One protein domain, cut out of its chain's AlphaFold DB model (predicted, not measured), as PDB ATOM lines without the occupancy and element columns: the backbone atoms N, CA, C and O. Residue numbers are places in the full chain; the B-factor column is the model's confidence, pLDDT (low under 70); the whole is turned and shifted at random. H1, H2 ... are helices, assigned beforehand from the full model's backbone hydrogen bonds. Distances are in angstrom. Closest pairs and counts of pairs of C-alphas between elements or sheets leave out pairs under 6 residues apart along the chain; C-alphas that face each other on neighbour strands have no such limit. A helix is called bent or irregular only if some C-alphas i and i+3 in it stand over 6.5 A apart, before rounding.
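AT A GLANCE: This is residues 58 to 100 of the 103 residues of an uncharacterized protein of Rhodococcus qingshengii (UniProt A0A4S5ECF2). A helical hairpin of unequal arms: the shorter helix H1 folds back through a tight turn into the longer H2, which runs on past the first residue of H1 and kinks near residue 92. The printed part has 43 residues with two named helices, H1 then H2, and no named strand; the class is all helix. It is only just loose, close to compact, with a radius of gyration of the C-alphas of 11.4 A, and a rod spanning 35 by 16 by 10 A.

HOW THE PARTS SIT: H1, residues 58 to 70, and H2, residues 75 to 98, form a helical hairpin with a tight link of 4 residues. They touch; their closest C-alphas, those of Leu 68 and Ala 78, are 5.5 A apart. They run opposite ways at a shallow tilt of 28 degrees. Every O i to N i+4 pair is within hydrogen-bond range in H1, against 15 of 20 in H2.

IN THESE COORDINATES: H1 begins at C-alpha 58 (-14.507, -6.090, 46.159) and is 18.5 A long from first to last C-alpha. H2, 30.6 A long, ends at C-alpha 98 (-18.227, -0.532, 57.207). H2 is irregular: C-alphas 92 and 95 are 7.9 A apart.

THE WHOLE: The two C-alphas farthest apart, those of Gly 72 and Ala 99, are 35.1 A apart. The printed part has no cut. Mean pLDDT of the printed part is 88.6; residues 95 to 100 are under 70.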
ATOM      1  N   ILE A  58     -15.680  -5.644  46.923       89.75
ATOM      2  CA  ILE A  58     -14.507  -6.090  46.159       89.75
ATOM      3  C   ILE A  58     -14.747  -7.489  45.574       89.75
ATOM      4  O   ILE A  58     -14.488  -7.707  44.390       89.75
ATOM      5  N   VAL A  59     -15.310  -8.409  46.364       89.94
ATOM      6  CA  VAL A  59     -15.662  -9.768  45.909       89.94
ATOM      7  C   VAL A  59     -16.711  -9.710  44.815       89.94
ATOM      8  O   VAL A  59     -16.570 -10.358  43.782       89.94
ATOM      9  N   LEU A  60     -17.742  -8.885  45.003       92.12
ATOM     10  CA  LEU A  60     -18.808  -8.714  44.020       92.12
ATOM     11  C   LEU A  60     -18.282  -8.157  42.690       92.12
ATOM     12  O   LEU A  60     -18.700  -8.613  41.626       92.12
ATOM     13  N   ILE A  61     -17.337  -7.212  42.735       93.88
ATOM     14  CA  ILE A  61     -16.665  -6.686  41.538       93.88
ATOM     15  C   ILE A  61     -15.846  -7.785  40.846       93.88
ATOM     16  O   ILE A  61     -15.946  -7.947  39.628       93.88
ATOM     17  N   ALA A  62     -15.078  -8.569  41.605       93.69
ATOM     18  CA  ALA A  62     -14.280  -9.667  41.061       93.69
ATOM     19  C   ALA A  62     -15.153 -10.768  40.435       93.69
ATOM     20  O   ALA A  62     -14.848 -11.262  39.349       93.69
ATOM     21  N   HIS A  63     -16.271 -11.117  41.077       94.31
ATOM     22  CA  HIS A  63     -17.236 -12.085  40.557       94.31
ATOM     23  C   HIS A  63     -17.883 -11.590  39.263       94.31
ATOM     24  O   HIS A  63     -17.924 -12.337  38.288       94.31
ATOM     25  N   ALA A  64     -18.309 -10.324  39.215       94.44
ATOM     26  CA  ALA A  64     -18.865  -9.732  38.002       94.44
ATOM     27  C   ALA A  64     -17.872  -9.802  36.831       94.44
ATOM     28  O   ALA A  64     -18.251 -10.198  35.729       94.44
ATOM     29  N   HIS A  65     -16.594  -9.495  37.073       97.25
ATOM     30  CA  HIS A  65     -15.551  -9.645  36.061       97.25
ATOM     31  C   HIS A  65     -15.402 -11.101  35.600       97.25
ATOM     32  O   HIS A  65     -15.461 -11.389  34.404       97.25
ATOM     33  N   ALA A  66     -15.252 -12.036  36.543       95.44
ATOM     34  CA  ALA A  66     -15.081 -13.452  36.236       95.44
ATOM     35  C   ALA A  66     -16.265 -14.026  35.443       95.44
ATOM     36  O   ALA A  66     -16.067 -14.824  34.527       95.44
ATOM     37  N   ASP A  67     -17.491 -13.610  35.755       96.50
ATOM     38  CA  ASP A  67     -18.685 -14.070  35.051       96.50
ATOM     39  C   ASP A  67     -18.780 -13.503  33.628       96.50
ATOM     40  O   ASP A  67     -19.209 -14.218  32.721       96.50
ATOM     41  N   LEU A  68     -18.297 -12.280  33.385       97.25
ATOM     42  CA  LEU A  68     -18.181 -11.728  32.029       97.25
ATOM     43  C   LEU A  68     -17.173 -12.518  31.181       97.25
ATOM     44  O   LEU A  68     -17.458 -12.819  30.020       97.25
ATOM     45  N   ILE A  69     -16.040 -12.921  31.764       97.69
ATOM     46  CA  ILE A  69     -15.066 -13.794  31.090       97.69
ATOM     47  C   ILE A  69     -15.684 -15.162  30.781       97.69
ATOM     48  O   ILE A  69     -15.599 -15.639  29.649       97.69
ATOM     49  N   LYS A  70     -16.378 -15.781  31.747       95.94
ATOM     50  CA  LYS A  70     -17.083 -17.060  31.531       95.94
ATOM     51  C   LYS A  70     -18.165 -16.957  30.453       95.94
ATOM     52  O   LYS A  70     -18.401 -17.928  29.740       95.94
ATOM     53  N   ALA A  71     -18.804 -15.796  30.319       95.81
ATOM     54  CA  ALA A  71     -19.790 -15.520  29.276       95.81
ATOM     55  C   ALA A  71     -19.170 -15.326  27.875       95.81
ATOM     56  O   ALA A  71     -19.905 -15.153  26.902       95.81
ATOM     57  N   GLY A  72     -17.839 -15.378  27.752       96.88
ATOM     58  CA  GLY A  72     -17.124 -15.315  26.478       96.88
ATOM     59  C   GLY A  72     -16.743 -13.903  26.037       96.88
ATOM     60  O   GLY A  72     -16.406 -13.709  24.866       96.88
ATOM     61  N   LEU A  73     -16.797 -12.910  26.932       96.06
ATOM     62  CA  LEU A  73     -16.250 -11.588  26.635       96.06
ATOM     63  C   LEU A  73     -14.720 -11.628  26.656       96.06
ATOM     64  O   LEU A  73     -14.103 -12.408  27.376       96.06
ATOM     65  N   THR A  74     -14.107 -10.743  25.870       97.44
ATOM     66  CA  THR A  74     -12.664 -10.507  25.945       97.44
ATOM     67  C   THR A  74     -12.312  -9.791  27.245       97.44
ATOM     68  O   THR A  74     -13.119  -9.001  27.742       97.44
ATOM     69  N   ASP A  75     -11.084  -9.986  27.736       94.44
ATOM     70  CA  ASP A  75     -10.587  -9.329  28.955       94.44
ATOM     71  C   ASP A  75     -10.822  -7.814  28.919       94.44
ATOM     72  O   ASP A  75     -11.455  -7.251  29.802       94.44
ATOM     73  N   LEU A  76     -10.467  -7.160  27.807       97.38
ATOM     74  CA  LEU A  76     -10.658  -5.716  27.643       97.38
ATOM     75  C   LEU A  76     -12.132  -5.274  27.735       97.38
ATOM     76  O   LEU A  76     -12.422  -4.166  28.191       97.38
ATOM     77  N   ALA A  77     -13.071  -6.087  27.245       96.69
ATOM     78  CA  ALA A  77     -14.494  -5.772  27.335       96.69
ATOM     79  C   ALA A  77     -15.016  -5.998  28.762       96.69
ATOM     80  O   ALA A  77     -15.740  -5.144  29.280       96.69
ATOM     81  N   ALA A  78     -14.611  -7.098  29.401       97.12
ATOM     82  CA  ALA A  78     -14.946  -7.406  30.785       97.12
ATOM     83  C   ALA A  78     -14.399  -6.342  31.749       97.12
ATOM     84  O   ALA A  78     -15.157  -5.846  32.583       97.12
ATOM     85  N   ASP A  79     -13.152  -5.899  31.568       96.94
ATOM     86  CA  ASP A  79     -12.523  -4.815  32.329       96.94
ATOM     87  C   ASP A  79     -13.345  -3.527  32.256       96.94
ATOM     88  O   ASP A  79     -13.675  -2.918  33.273       96.94
ATOM     89  N   ARG A  80     -13.722  -3.106  31.041       97.69
ATOM     90  CA  ARG A  80     -14.471  -1.857  30.827       97.69
ATOM     91  C   ARG A  80     -15.856  -1.897  31.457       97.69
ATOM     92  O   ARG A  80     -16.280  -0.910  32.055       97.69
ATOM     93  N   ILE A  81     -16.559  -3.017  31.311       96.44
ATOM     94  CA  ILE A  81     -17.894  -3.193  31.889       96.44
ATOM     95  C   ILE A  81     -17.792  -3.234  33.414       96.44
ATOM     96  O   ILE A  81     -18.521  -2.517  34.096       96.44
ATOM     97  N   THR A  82     -16.846  -4.002  33.950       97.31
ATOM     98  CA  THR A  82     -16.612  -4.104  35.394       97.31
ATOM     99  C   THR A  82     -16.254  -2.744  35.987       97.31
ATOM    100  O   THR A  82     -16.852  -2.336  36.980       97.31
ATOM    101  N   ALA A  83     -15.357  -1.985  35.351       96.38
ATOM    102  CA  ALA A  83     -14.985  -0.642  35.788       96.38
ATOM    103  C   ALA A  83     -16.171   0.339  35.773       96.38
ATOM    104  O   ALA A  83     -16.276   1.188  36.657       96.38
ATOM    105  N   ALA A  84     -17.088   0.212  34.807       97.19
ATOM    106  CA  ALA A  84     -18.308   1.019  34.763       97.19
ATOM    107  C   ALA A  84     -19.306   0.648  35.878       97.19
ATOM    108  O   ALA A  84     -19.991   1.523  36.407       97.19
ATOM    109  N   LEU A  85     -19.376  -0.633  36.259       94.38
ATOM    110  CA  LEU A  85     -20.271  -1.135  37.307       94.38
ATOM    111  C   LEU A  85     -19.714  -0.943  38.725       94.38
ATOM    112  O   LEU A  85     -20.491  -0.764  39.666       94.38
ATOM    113  N   ALA A  86     -18.390  -0.932  38.892       93.56
ATOM    114  CA  ALA A  86     -17.725  -0.898  40.193       93.56
ATOM    115  C   ALA A  86     -18.206   0.234  41.126       93.56
ATOM    116  O   ALA A  86     -18.486  -0.055  42.289       93.56
ATOM    117  N   PRO A  87     -18.414   1.491  40.674       93.81
ATOM    118  CA  PRO A  87     -18.937   2.543  41.547       93.81
ATOM    119  C   PRO A  87     -20.358   2.281  42.058       93.81
ATOM    120  O   PRO A  87     -20.713   2.764  43.133       93.81
ATOM    121  N   HIS A  88     -21.186   1.571  41.285       93.56
ATOM    122  CA  HIS A  88     -22.544   1.198  41.688       93.56
ATOM    123  C   HIS A  88     -22.503   0.077  42.723       93.56
ATOM    124  O   HIS A  88     -23.042   0.246  43.812       93.56
ATOM    125  N   ILE A  89     -21.755  -0.994  42.430       91.88
ATOM    126  CA  ILE A  89     -21.545  -2.114  43.358       91.88
ATOM    127  C   ILE A  89     -20.976  -1.604  44.686       91.88
ATOM    128  O   ILE A  89     -21.467  -1.974  45.749       91.88
ATOM    129  N   TRP A  90     -19.995  -0.700  44.636       89.44
ATOM    130  CA  TRP A  90     -19.418  -0.097  45.831       89.44
ATOM    131  C   TRP A  90     -20.468   0.651  46.655       89.44
ATOM    132  O   TRP A  90     -20.613   0.370  47.838       89.44
ATOM    133  N   ARG A  91     -21.221   1.580  46.044       88.81
ATOM    134  CA  ARG A  91     -22.246   2.391  46.730       88.81
ATOM    135  C   ARG A  91     -23.350   1.550  47.362       88.81
ATOM    136  O   ARG A  91     -23.717   1.821  48.501       88.81
ATOM    137  N   ASP A  92     -23.822   0.527  46.661       88.69
ATOM    138  CA  ASP A  92     -24.946  -0.290  47.119       88.69
ATOM    139  C   ASP A  92     -24.546  -1.250  48.256       88.69
ATOM    140  O   ASP A  92     -25.400  -1.692  49.021       88.69
ATOM    141  N   ASN A  93     -23.244  -1.523  48.419       84.31
ATOM    142  CA  ASN A  93     -22.723  -2.499  49.383       84.31
ATOM    143  C   ASN A  93     -21.798  -1.889  50.460       84.31
ATOM    144  O   ASN A  93     -21.191  -2.627  51.237       84.31
ATOM    145  N   GLN A  94     -21.719  -0.553  50.588       71.81
ATOM    146  CA  GLN A  94     -20.866   0.102  51.604       71.81
ATOM    147  C   GLN A  94     -21.209  -0.312  53.044       71.81
ATOM    148  O   GLN A  94     -20.327  -0.363  53.897       71.81
ATOM    149  N   GLY A  95     -22.474  -0.650  53.327       60.38
ATOM    150  CA  GLY A  95     -22.898  -1.120  54.652       60.38
ATOM    151  C   GLY A  95     -22.204  -2.414  55.095       60.38
ATOM    152  O   GLY A  95     -21.914  -2.574  56.279       60.38
ATOM    153  N   ALA A  96     -21.867  -3.300  54.152       58.03
ATOM    154  CA  ALA A  96     -21.106  -4.518  54.424       58.03
ATOM    155  C   ALA A  96     -19.612  -4.223  54.654       58.03
ATOM    156  O   ALA A  96     -18.986  -4.844  55.511       58.03
ATOM    157  N   ALA A  97     -19.058  -3.225  53.957       55.03
ATOM    158  CA  ALA A  97     -17.667  -2.797  54.120       55.03
ATOM    159  C   ALA A  97     -17.419  -2.087  55.469       55.03
ATOM    160  O   ALA A  97     -16.408  -2.326  56.126       55.03
ATOM    161  N   HIS A  98     -18.356  -1.249  55.930       54.16
ATOM    162  CA  HIS A  98     -18.227  -0.532  57.207       54.16
ATOM    163  C   HIS A  98     -18.409  -1.419  58.448       54.16
ATOM    164  O   HIS A  98     -17.863  -1.093  59.502       54.16
ATOM    165  N   ALA A  99     -19.108  -2.555  58.337       56.25
ATOM    166  CA  ALA A  99     -19.258  -3.520  59.431       56.25
ATOM    167  C   ALA A  99     -17.918  -4.135  59.894       56.25
ATOM    168  O   ALA A  99     -17.828  -4.624  61.018       56.25
ATOM    169  N   ARG A 100     -16.869  -4.064  59.060       54.19
ATOM    170  CA  ARG A 100     -15.505  -4.524  59.376       54.19
ATOM    171  C   ARG A 100     -14.720  -3.552  60.264       54.19
ATOM    172  O   ARG A 100     -13.909  -4.000  61.058       54.19
TER     173      ARG A 100